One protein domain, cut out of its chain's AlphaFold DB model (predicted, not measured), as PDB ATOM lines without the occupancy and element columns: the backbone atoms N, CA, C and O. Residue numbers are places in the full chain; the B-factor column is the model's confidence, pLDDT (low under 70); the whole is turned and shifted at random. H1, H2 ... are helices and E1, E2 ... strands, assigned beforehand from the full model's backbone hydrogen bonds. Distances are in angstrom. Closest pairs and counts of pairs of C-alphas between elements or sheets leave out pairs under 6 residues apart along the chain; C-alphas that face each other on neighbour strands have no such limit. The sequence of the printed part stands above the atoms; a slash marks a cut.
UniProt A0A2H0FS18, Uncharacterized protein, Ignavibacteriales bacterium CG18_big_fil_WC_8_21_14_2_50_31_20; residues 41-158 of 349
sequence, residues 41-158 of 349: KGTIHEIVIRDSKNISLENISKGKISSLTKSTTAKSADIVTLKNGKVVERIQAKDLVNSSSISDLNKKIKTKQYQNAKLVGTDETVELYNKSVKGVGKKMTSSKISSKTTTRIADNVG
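This is residues 41 to 158 of the 349 residues of an uncharacterized protein of Ignavibacteriales bacterium CG18_big_fil_WC_8_21_14_2_50_31_20 (UniProt A0A2H0FS18). A strongly twisted sheet of five strands is shared by two halves: a meander of E1, E2 and E3 with the long helix H1 over it, and the parallel strands E3, E4 and E5 with H4 over E4 and E5 and H3 packed on H4. The long strand E3 belongs to both halves, and H5, at the end of the printed part, meets the first residues of H1 nearly at a right angle. The printed part has 118 residues, with five named helices and five named strands in the order H1, H2, E1, E2, E3, H3, E4, H4, E5, H5. The sheet's order is E1, E2, E3, E4, E5, mixed, and the class is mixed, helices and strands. The whole is compact, with a radius of gyration of the C-alphas of 14.3 A, and spans 39 by 36 by 27 A.

H1, residues 41 to 54, is on the sheet at a height of 7.1 A, over E2, residues 79 to 83, and E3, residues 86 to 94. It runs along the strands, at 14 degrees to E2 on the local plane, and its closest C-alphas to E3 are those of Glu 46 and Ala 93, 5.9 A apart. H2, residues 57 to 61, only grazes the sheet with residues 57 to 59. E1, residues 64 to 68, and E2 form an antiparallel hairpin, with N 65 and O 82 2.9 A apart, within hydrogen-bond range. E2 and E3 form another antiparallel hairpin, with N 81 and O 89 2.9 A apart; E1, E2 and E3 are a meander, each strand the antiparallel neighbour of the one before. The pairing of E3 is staggered: residues 86 to 91 pair with E2, and residues 91 to 94 pair with E4, residues 118 to 121. E3 and E4 are parallel, with N 92 and O 118 2.9 A apart. E5, residues 140 to 142, is parallel to E4, with N 141 and O 119 2.9 A apart. H3, residues 99 to 110, is only just not on the sheet, with 4 pairs of C-alphas within 10 A. H4, residues 123 to 133, is on the sheet at a height of 8.6 A, over E4 and E5. H1 on one face and H4 on the other make three layers, helices on both faces of a sheet. E3, H3, E4 and E4, H4, E5 are strand-helix-strand units, two parallel neighbour strands with a helix between, each with a right-handed crossover. H3 and H4 touch at a steep tilt of 62 degrees, the same way; their closest C-alphas, of Ile 102 and Tyr 129, are 6.1 A apart. H5, residues 147 to 156, touches residues 41 to 45 of H1, about perpendicular at 73 degrees, with the C-alphas of Lys 41 and Thr 150 closest at 5.3 A. In the five named helices every O i to N i+4 pair is within hydrogen-bond range.

H1 begins at C-alpha 41, (19.101, 13.767, -99.043), and is 20.2 A long. After H2, E1 and E2, E3 runs 24.2 A from C-alpha 86, (19.322, 33.726, -78.712), to C-alpha 94. H3 is 16.5 A long, H4 15.7 A and H5 14.3 A; H5 ends at C-alpha 156, (12.110, 14.209, -108.362).

The C-alphas farthest apart, of Ser 61 and Ser 100, are 40.6 A apart. The printed part has no cut and no long link. The mean pLDDT of the printed part is 77.0; 38 residues are under 70, among them residues 51 to 63 and 143 to 158.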
ATOM      1  N   LYS A  41      19.976  14.515 -99.962       84.81
ATOM      2  CA  LYS A  41      19.101  13.767 -99.043       84.81
ATOM      3  C   LYS A  41      19.151  14.321 -97.618       84.81
ATOM      4  O   LYS A  41      18.108  14.496 -96.993       84.81
ATOM      5  N   GLY A  42      20.358  14.620 -97.132       86.81
ATOM      6  CA  GLY A  42      20.568  15.226 -95.818       86.81
ATOM      7  C   GLY A  42      19.960  16.623 -95.747       86.81
ATOM      8  O   GLY A  42      19.204  16.916 -94.829       86.81
ATOM      9  N   THR A  43      20.173  17.446 -96.774       85.56
ATOM     10  CA  THR A  43      19.597  18.798 -96.833       85.56
ATOM     11  C   THR A  43      18.067  18.789 -96.909       85.56
ATOM     12  O   THR A  43      17.419  19.588 -96.238       85.56
ATOM     13  N   ILE A  44      17.467  17.865 -97.667       80.06
ATOM     14  CA  ILE A  44      16.011  17.648 -97.691       80.06
ATOM     15  C   ILE A  44      15.520  17.308 -96.281       80.06
ATOM     16  O   ILE A  44      14.543  17.884 -95.809       80.06
ATOM     17  N   HIS A  45      16.206  16.394 -95.589       85.56
ATOM     18  CA  HIS A  45      15.855  16.000 -94.226       85.56
ATOM     19  C   HIS A  45      15.897  17.184 -93.252       85.56
ATOM     20  O   HIS A  45      14.959  17.382 -92.479       85.56
ATOM     21  N   GLU A  46      16.941  18.006 -93.337       86.94
ATOM     22  CA  GLU A  46      17.116  19.216 -92.532       86.94
ATOM     23  C   GLU A  46      16.007  20.250 -92.770       86.94
ATOM     24  O   GLU A  46      15.439  20.763 -91.802       86.94
ATOM     25  N   ILE A  47      15.671  20.532 -94.035       77.38
ATOM     26  CA  ILE A  47      14.614  21.488 -94.408       77.38
ATOM     27  C   ILE A  47      13.277  21.053 -93.806       77.38
ATOM     28  O   ILE A  47      12.642  21.841 -93.108       77.38
ATOM     29  N   VAL A  48      12.886  19.783 -93.977       74.62
ATOM     30  CA  VAL A  48      11.593  19.308 -93.459       74.62
ATOM     31  C   VAL A  48      11.546  19.351 -91.928       74.62
ATOM     32  O   VAL A  48      10.504  19.688 -91.364       74.62
ATOM     33  N   ILE A  49      12.651  19.053 -91.231       77.94
ATOM     34  CA  ILE A  49      12.711  19.195 -89.764       77.94
ATOM     35  C   ILE A  49      12.558  20.665 -89.359       77.94
ATOM     36  O   ILE A  49      11.790  20.965 -88.441       77.94
ATOM     37  N   ARG A  50      13.279  21.578 -90.022       82.50
ATOM     38  CA  ARG A  50      13.213  23.023 -89.760       82.50
ATOM     39  C   ARG A  50      11.786  23.535 -89.929       82.50
ATOM     40  O   ARG A  50      11.268  24.186 -89.024       82.50
ATOM     41  N   ASP A  51      11.142  23.178 -91.031       69.38
ATOM     42  CA  ASP A  51       9.781  23.613 -91.343       69.38
ATOM     43  C   ASP A  51       8.780  23.014 -90.352       69.38
ATOM     44  O   ASP A  51       7.985  23.746 -89.767       69.38
ATOM     45  N   SER A  52       8.897  21.716 -90.044       65.81
ATOM     46  CA  SER A  52       8.062  21.050 -89.035       65.81
ATOM     47  C   SER A  52       8.170  21.699 -87.655       65.81
ATOM     48  O   SER A  52       7.173  21.785 -86.937       65.81
ATOM     49  N   LYS A  53       9.368  22.135 -87.254       66.25
ATOM     50  CA  LYS A  53       9.573  22.834 -85.982       66.25
ATOM     51  C   LYS A  53       8.929  24.208 -86.015       66.25
ATOM     52  O   LYS A  53       8.298  24.596 -85.038       66.25
ATOM     53  N   ASN A  54       9.044  24.927 -87.119       56.66
ATOM     54  CA  ASN A  54       8.491  26.266 -87.232       56.66
ATOM     55  C   ASN A  54       6.968  26.317 -87.334       56.66
ATOM     56  O   ASN A  54       6.378  27.277 -86.855       56.66
ATOM     57  N   ILE A  55       6.331  25.284 -87.887       54.72
ATOM     58  CA  ILE A  55       4.865  25.170 -87.877       54.72
ATOM     59  C   ILE A  55       4.320  24.571 -86.571       54.72
ATOM     60  O   ILE A  55       3.108  24.492 -86.384       54.72
ATOM     61  N   SER A  56       5.189  24.117 -85.659       53.72
ATOM     62  CA  SER A  56       4.737  23.607 -84.364       53.72
ATOM     63  C   SER A  56       4.230  24.761 -83.502       53.72
ATOM     64  O   SER A  56       4.934  25.760 -83.330       53.72
ATOM     65  N   LEU A  57       3.043  24.627 -82.898       47.31
ATOM     66  CA  LEU A  57       2.520  25.687 -82.025       47.31
ATOM     67  C   LEU A  57       3.440  25.986 -80.875       47.31
ATOM     68  O   LEU A  57       3.517  27.126 -80.446       47.31
ATOM     69  N   GLU A  58       4.135  24.977 -80.357       51.12
ATOM     70  CA  GLU A  58       5.064  25.209 -79.268       51.12
ATOM     71  C   GLU A  58       6.106  26.262 -79.656       51.12
ATOM     72  O   GLU A  58       6.474  27.092 -78.831       51.12
ATOM     73  N   ASN A  59       6.555  26.257 -80.911       58.34
ATOM     74  CA  ASN A  59       7.476  27.264 -81.399       58.34
ATOM     75  C   ASN A  59       6.767  28.571 -81.751       58.34
ATOM     76  O   ASN A  59       7.221  29.615 -81.290       58.34
ATOM     77  N   ILE A  60       5.640  28.521 -82.465       50.81
ATOM     78  CA  ILE A  60       4.864  29.718 -82.832       50.81
ATOM     79  C   ILE A  60       4.456  30.505 -81.577       50.81
ATOM     80  O   ILE A  60       4.822  31.666 -81.424       50.81
ATOM     81  N   SER A  61       3.788  29.853 -80.622       46.56
ATOM     82  CA  SER A  61       3.314  30.464 -79.369       46.56
ATOM     83  C   SER A  61       4.437  31.007 -78.487       46.56
ATOM     84  O   SER A  61       4.227  31.948 -77.728       46.56
ATOM     85  N   LYS A  62       5.643  30.432 -78.571       64.94
ATOM     86  CA  LYS A  62       6.802  30.866 -77.776       64.94
ATOM     87  C   LYS A  62       7.720  31.830 -78.532       64.94
ATOM     88  O   LYS A  62       8.796  32.132 -78.005       64.94
ATOM     89  N   GLY A  63       7.343  32.266 -79.739       58.09
ATOM     90  CA  GLY A  63       8.163  33.133 -80.591       58.09
ATOM     91  C   GLY A  63       9.509  32.503 -80.964       58.09
ATOM     92  O   GLY A  63      10.531  33.188 -81.018       58.09
ATOM     93  N   LYS A  64       9.543  31.177 -81.126       71.00
ATOM     94  CA  LYS A  64      10.743  30.425 -81.500       71.00
ATOM     95  C   LYS A  64      10.791  30.225 -83.012       71.00
ATOM     96  O   LYS A  64       9.815  29.769 -83.598       71.00
ATOM     97  N   ILE A  65      11.953  30.460 -83.614       67.31
ATOM     98  CA  ILE A  65      12.184  30.247 -85.048       67.31
ATOM     99  C   ILE A  65      13.422  29.373 -85.242       67.31
ATOM    100  O   ILE A  65      14.524  29.706 -84.815       67.31
ATOM    101  N   SER A  66      13.240  28.236 -85.894       77.50
ATOM    102  CA  SER A  66      14.271  27.319 -86.350       77.50
ATOM    103  C   SER A  66      14.825  27.743 -87.714       77.50
ATOM    104  O   SER A  66      14.084  28.089 -88.631       77.50
ATOM    105  N   SER A  67      16.144  27.699 -87.870       78.25
ATOM    106  CA  SER A  67      16.857  28.040 -89.103       78.25
ATOM    107  C   SER A  67      17.955  27.024 -89.388       78.25
ATOM    108  O   SER A  67      18.567  26.491 -88.461       78.25
ATOM    109  N   LEU A  68      18.216  26.777 -90.672       84.69
ATOM    110  CA  LEU A  68      19.348  25.959 -91.106       84.69
ATOM    111  C   LEU A  68      20.654  26.710 -90.848       84.69
ATOM    112  O   LEU A  68      20.768  27.898 -91.169       84.69
ATOM    113  N   THR A  69      21.654  26.027 -90.304       83.69
ATOM    114  CA  THR A  69      22.986  26.606 -90.148       83.69
ATOM    115  C   THR A  69      23.619  26.796 -91.531       83.69
ATOM    116  O   THR A  69      23.491  25.970 -92.433       83.69
ATOM    117  N   LYS A  70      24.245  27.958 -91.752       69.81
ATOM    118  CA  LYS A  70      24.911  28.297 -93.026       69.81
ATOM    119  C   LYS A  70      26.398  27.921 -93.038       69.81
ATOM    120  O   LYS A  70      27.044  28.023 -94.071       69.81
ATOM    121  N   SER A  71      26.956  27.549 -91.887       51.34
ATOM    122  CA  SER A  71      28.401  27.439 -91.701       51.34
ATOM    123  C   SER A  71      28.890  26.008 -91.912       51.34
ATOM    124  O   SER A  71      28.525  25.104 -91.167       51.34
ATOM    125  N   THR A  72      29.806  25.838 -92.864       47.66
ATOM    126  CA  THR A  72      30.634  24.632 -93.037       47.66
ATOM    127  C   THR A  72      31.597  24.401 -91.860       47.66
ATOM    128  O   THR A  72      32.155  23.314 -91.704       47.66
ATOM    129  N   THR A  73      31.778  25.412 -91.004       42.09
ATOM    130  CA  THR A  73      32.643  25.412 -89.817       42.09
ATOM    131  C   THR A  73      31.889  25.013 -88.542       42.09
ATOM    132  O   THR A  73      32.484  24.437 -87.631       42.09
ATOM    133  N   ALA A  74      30.573  25.256 -88.473       53.38
ATOM    134  CA  ALA A  74      29.722  24.876 -87.344       53.38
ATOM    135  C   ALA A  74      29.391  23.373 -87.380       53.38
ATOM    136  O   ALA A  74      28.269  22.956 -87.642       53.38
ATOM    137  N   LYS A  75      30.383  22.533 -87.070       66.75
ATOM    138  CA  LYS A  75      30.288  21.061 -87.136       66.75
ATOM    139  C   LYS A  75      29.370  20.420 -86.085       66.75
ATOM    140  O   LYS A  75      29.327  19.192 -86.001       66.75
ATOM    141  N   SER A  76      28.703  21.217 -85.249       75.56
ATOM    142  CA  SER A  76      27.960  20.741 -84.080       75.56
ATOM    143  C   SER A  76      26.445  20.651 -84.274       75.56
ATOM    144  O   SER A  76      25.802  20.000 -83.451       75.56
ATOM    145  N   ALA A  77      25.866  21.349 -85.261       88.19
ATOM    146  CA  ALA A  77      24.420  21.365 -85.499       88.19
ATOM    147  C   ALA A  77      24.061  21.820 -86.924       88.19
ATOM    148  O   ALA A  77      24.637  22.789 -87.423       88.19
ATOM    149  N   ASP A  78      23.041  21.195 -87.512       89.62
ATOM    150  CA  ASP A  78      22.497  21.556 -88.832       89.62
ATOM    151  C   ASP A  78      21.341  22.562 -88.716       89.62
ATOM    152  O   ASP A  78      21.074  23.339 -89.629       89.62
ATOM    153  N   ILE A  79      20.639  22.570 -87.577       90.38
ATOM    154  CA  ILE A  79      19.484  23.442 -87.327       90.38
ATOM    155  C   ILE A  79      19.639  24.091 -85.953       90.38
ATOM    156  O   ILE A  79      19.998  23.435 -84.971       90.38
ATOM    157  N   VAL A  80      19.331  25.381 -85.868       89.88
ATOM    158  CA  VAL A  80      19.283  26.138 -84.612       89.88
ATOM    159  C   VAL A  80      17.900  26.736 -84.419       89.88
ATOM    160  O   VAL A  80      17.355  27.318 -85.349       89.88
ATOM    161  N   THR A  81      17.337  26.608 -83.220       85.19
ATOM    162  CA  THR A  81      16.113  27.316 -82.827       85.19
ATOM    163  C   THR A  81      16.498  28.547 -82.026       85.19
ATOM    164  O   THR A  81      17.209  28.448 -81.024       85.19
ATOM    165  N   LEU A  82      16.024  29.701 -82.474       82.38
ATOM    166  CA  LEU A  82      16.223  31.003 -81.863       82.38
ATOM    167  C   LEU A  82      14.967  31.412 -81.096       82.38
ATOM    168  O   LEU A  82      13.859  31.166 -81.558       82.38
ATOM    169  N   LYS A  83      15.144  32.068 -79.952       81.00
ATOM    170  CA  LYS A  83      14.104  32.834 -79.254       81.00
ATOM    171  C   LYS A  83      14.699  34.195 -78.927       81.00
ATOM    172  O   LYS A  83      15.741  34.249 -78.275       81.00
ATOM    173  N   ASN A  84      14.078  35.276 -79.395       76.75
ATOM    174  CA  ASN A  84      14.573  36.648 -79.205       76.75
ATOM    175  C   ASN A  84      16.064  36.793 -79.588       76.75
ATOM    176  O   ASN A  84      16.874  37.293 -78.811       76.75
ATOM    177  N   GLY A  85      16.455  36.235 -80.741       75.25
ATOM    178  CA  GLY A  85      17.838  36.267 -81.244       75.25
ATOM    179  C   GLY A  85      18.838  35.341 -80.535       75.25
ATOM    180  O   GLY A  85      19.972  35.216 -80.991       75.25
ATOM    181  N   LYS A  86      18.447  34.645 -79.460       83.69
ATOM    182  CA  LYS A  86      19.322  33.726 -78.712       83.69
ATOM    183  C   LYS A  86      19.066  32.272 -79.097       83.69
ATOM    184  O   LYS A  86      17.917  31.851 -79.212       83.69
ATOM    185  N   VAL A  87      20.129  31.481 -79.251       89.50
ATOM    186  CA  VAL A  87      20.025  30.042 -79.551       89.50
ATOM    187  C   VAL A  87      19.517  29.287 -78.323       89.50
ATOM    188  O   VAL A  87      20.226  29.186 -77.325       89.50
ATOM    189  N   VAL A  88      18.314  28.720 -78.422       89.38
ATOM    190  CA  VAL A  88      17.660  27.936 -77.358       89.38
ATOM    191  C   VAL A  88      17.648  26.433 -77.632       89.38
ATOM    192  O   VAL A  88      17.452  25.641 -76.718       89.38
ATOM    193  N   GLU A  89      17.867  26.018 -78.879       92.25
ATOM    194  CA  GLU A  89      17.955  24.607 -79.256       92.25
ATOM    195  C   GLU A  89      18.923  24.448 -80.425       92.25
ATOM    196  O   GLU A  89      19.013  25.307 -81.304       92.25
ATOM    197  N   ARG A  90      19.633  23.324 -80.450       93.94
ATOM    198  CA  ARG A  90      20.472  22.901 -81.570       93.94
ATOM    199  C   ARG A  90      20.064  21.491 -81.957       93.94
ATOM    200  O   ARG A  90      19.866  20.660 -81.071       93.94
ATOM    201  N   ILE A  91      19.949  21.212 -83.246       92.19
ATOM    202  CA  ILE A  91      19.576  19.901 -83.780       92.19
ATOM    203  C   ILE A  91      20.615  19.486 -84.820       92.19
ATOM    204  O   ILE A  91      21.007  20.279 -85.673       92.19
ATOM    205  N   GLN A  92      21.043  18.231 -84.742       93.62
ATOM    206  CA  GLN A  92      21.823  17.562 -85.774       93.62
ATOM    207  C   GLN A  92      20.926  16.516 -86.441       93.62
ATOM    208  O   GLN A  92      20.464  15.581 -85.775       93.62
ATOM    209  N   ALA A  93      20.689  16.683 -87.737       91.62
ATOM    210  CA  ALA A  93      19.908  15.786 -88.568       91.62
ATOM    211  C   ALA A  93      20.806  14.717 -89.214       91.62
ATOM    212  O   ALA A  93      21.959  14.968 -89.596       91.62
ATOM    213  N   LYS A  94      20.299  13.486 -89.297       91.25
ATOM    214  CA  LYS A  94      20.973  12.369 -89.969       91.25
ATOM    215  C   LYS A  94      19.984  11.502 -90.748       91.25
ATOM    216  O   LYS A  94      19.003  11.020 -90.192       91.25
ATOM    217  N   ASP A  95      20.312  11.252 -92.011       87.50
ATOM    218  CA  ASP A  95      19.643  10.277 -92.873       87.50
ATOM    219  C   ASP A  95      20.673   9.235 -93.336       87.50
ATOM    220  O   ASP A  95      21.374   9.425 -94.331       87.50
ATOM    221  N   LEU A  96      20.831   8.170 -92.547       87.44
ATOM    222  CA  LEU A  96      21.816   7.107 -92.725       87.44
ATOM    223  C   LEU A  96      21.110   5.750 -92.771       87.44
ATOM    224  O   LEU A  96      20.397   5.373 -91.848       87.44
ATOM    225  N   VAL A  97      21.377   4.982 -93.827       81.50
ATOM    226  CA  VAL A  97      20.756   3.663 -94.052       81.50
ATOM    227  C   VAL A  97      21.762   2.510 -94.051       81.50
ATOM    228  O   VAL A  97      21.403   1.381 -94.361       81.50
ATOM    229  N   ASN A  98      23.031   2.774 -93.724       84.25
ATOM    230  CA  ASN A  98      24.084   1.759 -93.715       84.25
ATOM    231  C   ASN A  98      24.880   1.755 -92.400       84.25
ATOM    232  O   ASN A  98      25.089   2.794 -91.769       84.25
ATOM    233  N   SER A  99      25.350   0.570 -92.007       84.62
ATOM    234  CA  SER A  99      26.022   0.330 -90.725       84.62
ATOM    235  C   SER A  99      27.357   1.066 -90.587       84.62
ATOM    236  O   SER A  99      27.676   1.540 -89.498       84.62
ATOM    237  N   SER A 100      28.122   1.218 -91.676       86.75
ATOM    238  CA  SER A 100      29.398   1.948 -91.661       86.75
ATOM    239  C   SER A 100      29.198   3.416 -91.282       86.75
ATOM    240  O   SER A 100      29.866   3.918 -90.382       86.75
ATOM    241  N   SER A 101      28.197   4.078 -91.871       87.31
ATOM    242  CA  SER A 101      27.870   5.471 -91.538       87.31
ATOM    243  C   SER A 101      27.363   5.616 -90.102       87.31
ATOM    244  O   SER A 101      27.650   6.619 -89.450       87.31
ATOM    245  N   ILE A 102      26.634   4.619 -89.584       89.31
ATOM    246  CA  ILE A 102      26.207   4.585 -88.177       89.31
ATOM    247  C   ILE A 102      27.415   4.432 -87.243       89.31
ATOM    248  O   ILE A 102      27.497   5.122 -86.227       89.31
ATOM    249  N   SER A 103      28.391   3.593 -87.597       89.25
ATOM    250  CA  SER A 103      29.644   3.457 -86.844       89.25
ATOM    251  C   SER A 103      30.418   4.777 -86.796       89.25
ATOM    252  O   SER A 103      30.849   5.216 -85.726       89.25
ATOM    253  N   ASP A 104      30.518   5.477 -87.925       90.62
ATOM    254  CA  ASP A 104      31.178   6.782 -87.974       90.62
ATOM    255  C   ASP A 104      30.411   7.860 -87.203       90.62
ATOM    256  O   ASP A 104      31.020   8.693 -86.525       90.62
ATOM    257  N   LEU A 105      29.077   7.826 -87.231       90.50
ATOM    258  CA  LEU A 105      28.247   8.671 -86.374       90.50
ATOM    259  C   LEU A 105      28.527   8.399 -84.887       90.50
ATOM    260  O   LEU A 105      28.724   9.346 -84.124       90.50
ATOM    261  N   ASN A 106      28.616   7.129 -84.484       89.31
ATOM    262  CA  ASN A 106      28.940   6.738 -83.112       89.31
ATOM    263  C   ASN A 106      30.310   7.267 -82.674       89.31
ATOM    264  O   ASN A 106      30.432   7.796 -81.567       89.31
ATOM    265  N   LYS A 107      31.330   7.199 -83.541       90.31
ATOM    266  CA  LYS A 107      32.653   7.791 -83.264       90.31
ATOM    267  C   LYS A 107      32.542   9.295 -83.002       90.31
ATOM    268  O   LYS A 107      33.039   9.766 -81.985       90.31
ATOM    269  N   LYS A 108      31.821  10.032 -83.855       90.00
ATOM    270  CA  LYS A 108      31.618  11.490 -83.708       90.00
ATOM    271  C   LYS A 108      30.869  11.869 -82.426       90.00
ATOM    272  O   LYS A 108      31.126  12.911 -81.824       90.00
ATOM    273  N   ILE A 109      29.935  11.030 -81.984       88.94
ATOM    274  CA  ILE A 109      29.211  11.242 -80.723       88.94
ATOM    275  C   ILE A 109      30.132  10.996 -79.527       88.94
ATOM    276  O   ILE A 109      30.129  11.798 -78.593       88.94
ATOM    277  N   LYS A 110      30.965   9.948 -79.575       87.94
ATOM    278  CA  LYS A 110      31.974   9.664 -78.542       87.94
ATOM    279  C   LYS A 110      33.011  10.782 -78.420       87.94
ATOM    280  O   LYS A 110      33.373  11.141 -77.306       87.94
ATOM    281  N   THR A 111      33.413  11.401 -79.531       88.19
ATOM    282  CA  THR A 111      34.304  12.579 -79.532       88.19
ATOM    283  C   THR A 111      33.595  13.888 -79.160       88.19
ATOM    284  O   THR A 111      34.146  14.968 -79.354       88.19
ATOM    285  N   LYS A 112      32.373  13.815 -78.612       88.06
ATOM    286  CA  LYS A 112      31.572  14.952 -78.130       88.06
ATOM    287  C   LYS A 112      31.219  15.996 -79.198       88.06
ATOM    288  O   LYS A 112      30.713  17.063 -78.851       88.06
ATOM    289  N   GLN A 113      31.361  15.684 -80.490       87.94
ATOM    290  CA  GLN A 113      31.089  16.628 -81.585       87.94
ATOM    291  C   GLN A 113      29.663  17.211 -81.526       87.94
ATOM    292  O   GLN A 113      29.455  18.393 -81.792       87.94
ATOM    293  N   TYR A 114      28.682  16.396 -81.124       90.31
ATOM    294  CA  TYR A 114      27.265  16.780 -81.040       90.31
ATOM    295  C   TYR A 114      26.753  16.883 -79.598       90.31
ATOM    296  O   TYR A 114      25.551  16.739 -79.353       90.31
ATOM    297  N   GLN A 115      27.632  17.103 -78.614       88.62
ATOM    298  CA  GLN A 115      27.242  17.128 -77.197       88.62
ATOM    299  C   GLN A 115      26.114  18.137 -76.912       88.62
ATOM    300  O   GLN A 115      25.163  17.808 -76.206       88.62
ATOM    301  N   ASN A 116      26.128  19.280 -77.605       89.38
ATOM    302  CA  ASN A 116      25.178  20.381 -77.422       89.38
ATOM    303  C   ASN A 116      23.975  20.358 -78.382       89.38
ATOM    304  O   ASN A 116      23.192  21.304 -78.372       89.38
ATOM    305  N   ALA A 117      23.820  19.324 -79.220       92.19
ATOM    306  CA  ALA A 117      22.746  19.246 -80.217       92.19
ATOM    307  C   ALA A 117      21.865  18.007 -80.044       92.19
ATOM    308  O   ALA A 117      22.366  16.903 -79.855       92.19
ATOM    309  N   LYS A 118      20.544  18.154 -80.129       93.44
ATOM    310  CA  LYS A 118      19.612  17.026 -80.181       93.44
ATOM    311  C   LYS A 118      19.853  16.226 -81.460       93.44
ATOM    312  O   LYS A 118      19.918  16.799 -82.542       93.44
ATOM    313  N   LEU A 119      19.966  14.907 -81.333       93.06
ATOM    314  CA  LEU A 119      20.109  14.024 -82.487       93.06
ATOM    315  C   LEU A 119      18.728  13.679 -83.035       93.06
ATOM    316  O   LEU A 119      17.888  13.139 -82.307       93.06
ATOM    317  N   VAL A 120      18.507  13.984 -84.310       89.75
ATOM    318  CA  VAL A 120      17.259  13.692 -85.013       89.75
ATOM    319  C   VAL A 120      17.563  12.890 -86.276       89.75
ATOM    320  O   VAL A 120      18.413  13.281 -87.069       89.75
ATOM    321  N   GLY A 121      16.888  11.757 -86.453       83.94
ATOM    322  CA  GLY A 121      17.111  10.844 -87.575       83.94
ATOM    323  C   GLY A 121      15.868  10.604 -88.425       83.94
ATOM    324  O   GLY A 121      14.743  10.880 -87.987       83.94
ATOM    325  N   THR A 122      16.051  10.078 -89.637       79.12
ATOM    326  CA  THR A 122      14.969   9.348 -90.321       79.12
ATOM    327  C   THR A 122      14.591   8.103 -89.518       79.12
ATOM    328  O   THR A 122      15.381   7.648 -88.686       79.12
ATOM    329  N   ASP A 123      13.384   7.575 -89.712       76.06
ATOM    330  CA  ASP A 123      12.891   6.419 -88.943       76.06
ATOM    331  C   ASP A 123      13.864   5.234 -89.017       76.06
ATOM    332  O   ASP A 123      14.243   4.673 -87.987       76.06
ATOM    333  N   GLU A 124      14.369   4.948 -90.219       80.38
ATOM    334  CA  GLU A 124      15.357   3.899 -90.461       80.38
ATOM    335  C   GLU A 124      16.689   4.199 -89.753       80.38
ATOM    336  O   GLU A 124      17.286   3.314 -89.136       80.38
ATOM    337  N   THR A 125      17.137   5.462 -89.766       84.12
ATOM    338  CA  THR A 125      18.363   5.874 -89.061       84.12
ATOM    339  C   THR A 125      18.229   5.665 -87.559       84.12
ATOM    340  O   THR A 125      19.152   5.162 -86.923       84.12
ATOM    341  N   VAL A 126      17.093   6.059 -86.977       85.50
ATOM    342  CA  VAL A 126      16.845   5.960 -85.533       85.50
ATOM    343  C   VAL A 126      16.831   4.508 -85.090       85.50
ATOM    344  O   VAL A 126      17.408   4.187 -84.051       85.50
ATOM    345  N   GLU A 127      16.202   3.635 -85.873       86.56
ATOM    346  CA  GLU A 127      16.159   2.208 -85.585       86.56
ATOM    347  C   GLU A 127      17.566   1.594 -85.591       86.56
ATOM    348  O   GLU A 127      17.975   0.974 -84.604       86.56
ATOM    349  N   LEU A 128      18.338   1.824 -86.658       87.62
ATOM    350  CA  LEU A 128      19.707   1.315 -86.783       87.62
ATOM    351  C   LEU A 128      20.631   1.887 -85.702       87.62
ATOM    352  O   LEU A 128      21.386   1.152 -85.058       87.62
ATOM    353  N   TYR A 129      20.552   3.195 -85.466       87.75
ATOM    354  CA  TYR A 129      21.374   3.883 -84.481       87.75
ATOM    355  C   TYR A 129      21.077   3.395 -83.062       87.75
ATOM    356  O   TYR A 129      22.001   2.986 -82.357       87.75
ATOM    357  N   ASN A 130      19.805   3.374 -82.645       86.31
ATOM    358  CA  ASN A 130      19.435   2.984 -81.282       86.31
ATOM    359  C   ASN A 130      19.752   1.504 -81.004       86.31
ATOM    360  O   ASN A 130      20.177   1.184 -79.892       86.31
ATOM    361  N   LYS A 131      19.647   0.623 -82.013       86.31
ATOM    362  CA  LYS A 131      20.151  -0.761 -81.933       86.31
ATOM    363  C   LYS A 131      21.669  -0.801 -81.719       86.31
ATOM    364  O   LYS A 131      22.150  -1.569 -80.890       86.31
ATOM    365  N   SER A 132      22.424   0.054 -82.414       84.19
ATOM    366  CA  SER A 132      23.893   0.080 -82.333       84.19
ATOM    367  C   SER A 132      24.446   0.576 -80.990       84.19
ATOM    368  O   SER A 132      25.519   0.138 -80.579       84.19
ATOM    369  N   VAL A 133      23.728   1.462 -80.290       80.69
ATOM    370  CA  VAL A 133      24.207   2.057 -79.026       80.69
ATOM    371  C   VAL A 133      23.767   1.301 -77.769       80.69
ATOM    372  O   VAL A 133      24.182   1.688 -76.679       80.69
ATOM    373  N   LYS A 134      22.939   0.247 -77.890       73.56
ATOM    374  CA  LYS A 134      22.435  -0.590 -76.774       73.56
ATOM    375  C   LYS A 134      21.994   0.203 -75.520       73.56
ATOM    376  O   LYS A 134      22.119  -0.277 -74.403       73.56
ATOM    377  N   GLY A 135      21.508   1.436 -75.694       64.88
ATOM    378  CA  GLY A 135      21.074   2.319 -74.602       64.88
ATOM    379  C   GLY A 135      22.166   3.113 -73.861       64.88
ATOM    380  O   GLY A 135      21.815   3.964 -73.052       64.88
ATOM    381  N   VAL A 136      23.459   2.930 -74.156       61.94
ATOM    382  CA  VAL A 136      24.586   3.550 -73.410       61.94
ATOM    383  C   VAL A 136      25.072   4.858 -74.068       61.94
ATOM    384  O   VAL A 136      26.251   5.197 -74.071       61.94
ATOM    385  N   GLY A 137      24.174   5.630 -74.682       70.06
ATOM    386  CA  GLY A 137      24.568   6.815 -75.446       70.06
ATOM    387  C   GLY A 137      23.452   7.826 -75.661       70.06
ATOM    388  O   GLY A 137      22.300   7.617 -75.285       70.06
ATOM    389  N   LYS A 138      23.797   8.951 -76.296       85.06
ATOM    390  CA  LYS A 138      22.838  10.009 -76.627       85.06
ATOM    391  C   LYS A 138      21.721   9.447 -77.508       85.06
ATOM    392  O   LYS A 138      21.994   8.999 -78.621       85.06
ATOM    393  N   LYS A 139      20.475   9.483 -77.024       86.50
ATOM    394  CA  LYS A 139      19.304   8.964 -77.745       86.50
ATOM    395  C   LYS A 139      19.021   9.794 -78.997       86.50
ATOM    396  O   LYS A 139      18.997  11.025 -78.938       86.50
ATOM    397  N   MET A 140      18.760   9.118 -80.112       88.00
ATOM    398  CA  MET A 140      18.286   9.760 -81.337       88.00
ATOM    399  C   MET A 140      16.756   9.752 -81.380       88.00
ATOM    400  O   MET A 140      16.119   8.743 -81.071       88.00
ATOM    401  N   THR A 141      16.165  10.892 -81.743       85.81
ATOM    402  CA  THR A 141      14.711  11.049 -81.910       85.81
ATOM    403  C   THR A 141      14.340  10.933 -83.381       85.81
ATOM    404  O   THR A 141      15.041  11.460 -84.239       85.81
ATOM    405  N   SER A 142      13.229  10.272 -83.685       79.00
ATOM    406  CA  SER A 142      12.726  10.211 -85.055       79.00
ATOM    407  C   SER A 142      12.132  11.562 -85.475       79.00
ATOM    408  O   SER A 142      11.386  12.196 -84.728       79.00
ATOM    409  N   SER A 143      12.472  11.988 -86.690       66.81
ATOM    410  CA  SER A 143      11.832  13.099 -87.416       66.81
ATOM    411  C   SER A 143      10.458  12.732 -87.985       66.81
ATOM    412  O   SER A 143       9.802  13.577 -88.587       66.81
ATOM    413  N   LYS A 144      10.054  11.464 -87.837       68.06
ATOM    414  CA  LYS A 144       8.949  10.774 -88.507       68.06
ATOM    415  C   LYS A 144       9.156  10.557 -90.010       68.06
ATOM    416  O   LYS A 144       8.331   9.898 -90.632       68.06
ATOM    417  N   ILE A 145      10.210  11.113 -90.612       62.75
ATOM    418  CA  ILE A 145      10.495  11.053 -92.055       62.75
ATOM    419  C   ILE A 145      11.231   9.765 -92.392       62.75
ATOM    420  O   ILE A 145      12.194   9.414 -91.716       62.75
ATOM    421  N   SER A 146      10.805   9.089 -93.460       66.62
ATOM    422  CA  SER A 146      11.510   7.921 -93.987       66.62
ATOM    423  C   SER A 146      12.628   8.319 -94.952       66.62
ATOM    424  O   SER A 146      12.479   9.260 -95.740       66.62
ATOM    425  N   SER A 147      13.717   7.553 -94.974       63.31
ATOM    426  CA  SER A 147      14.806   7.722 -95.951       63.31
ATOM    427  C   SER A 147      14.336   7.494 -97.394       63.31
ATOM    428  O   SER A 147      14.879   8.054 -98.350       63.31
ATOM    429  N   LYS A 148      13.267   6.707 -97.589       63.31
ATOM    430  CA  LYS A 148      12.605   6.571 -98.899       63.31
ATOM    431  C   LYS A 148      11.992   7.892 -99.369       63.31
ATOM    432  O   LYS A 148      12.050   8.208-100.556       63.31
ATOM    433  N   THR A 149      11.441   8.687 -98.449       58.59
ATOM    434  CA  THR A 149      10.845   9.989 -98.779       58.59
ATOM    435  C   THR A 149      11.906  10.984 -99.241       58.59
ATOM    436  O   THR A 149      11.733  11.596-100.292       58.59
ATOM    437  N   THR A 150      13.026  11.101 -98.523       63.97
ATOM    438  CA  THR A 150      14.140  11.988 -98.915       63.97
ATOM    439  C   THR A 150      14.758  11.563-100.250       63.97
ATOM    440  O   THR A 150      15.055  12.409-101.091       63.97
ATOM    441  N   THR A 151      14.869  10.252-100.491       63.88
ATOM    442  CA  THR A 151      15.338   9.674-101.764       63.88
ATOM    443  C   THR A 151      14.416  10.051-102.925       63.88
ATOM    444  O   THR A 151      14.880  10.575-103.931       63.88
ATOM    445  N   ARG A 152      13.098   9.874-102.765       59.81
ATOM    446  CA  ARG A 152      12.113  10.221-103.800       59.81
ATOM    447  C   ARG A 152      12.147  11.705-104.166       59.81
ATOM    448  O   ARG A 152      12.006  12.047-105.333       59.81
ATOM    449  N   ILE A 153      12.317  12.583-103.180       59.91
ATOM    450  CA  ILE A 153      12.396  14.031-103.418       59.91
ATOM    451  C   ILE A 153      13.677  14.375-104.185       59.91
ATOM    452  O   ILE A 153      13.622  15.137-105.147       59.91
ATOM    453  N   ALA A 154      14.810  13.772-103.813       60.75
ATOM    454  CA  ALA A 154      16.072  13.934-104.532       60.75
ATOM    455  C   ALA A 154      15.963  13.473-106.000       60.75
ATOM    456  O   ALA A 154      16.408  14.181-106.908       60.75
ATOM    457  N   ASP A 155      15.306  12.335-106.236       60.84
ATOM    458  CA  ASP A 155      15.042  11.817-107.581       60.84
ATOM    459  C   ASP A 155      14.109  12.743-108.379       60.84
ATOM    460  O   ASP A 155      14.353  13.002-109.559       60.84
ATOM    461  N   ASN A 156      13.060  13.280-107.740       57.88
ATOM    462  CA  ASN A 156      12.110  14.209-108.362       57.88
ATOM    463  C   ASN A 156      12.796  15.477-108.888       57.88
ATOM    464  O   ASN A 156      12.408  15.990-109.937       57.88
ATOM    465  N   VAL A 157      13.844  15.957-108.209       55.59
ATOM    466  CA  VAL A 157      14.625  17.131-108.646       55.59
ATOM    467  C   VAL A 157      15.824  16.786-109.537       55.59
ATOM    468  O   VAL A 157      16.641  17.657-109.870       55.59
ATOM    469  N   GLY A 158      15.900  15.528-109.978       55.03
ATOM    470  CA  GLY A 158      16.814  15.056-111.014       55.03
ATOM    471  C   GLY A 158      18.219  14.704-110.530       55.03
ATOM    472  O   GLY A 158      19.115  14.576-111.363       55.03
TER     473      GLY A 158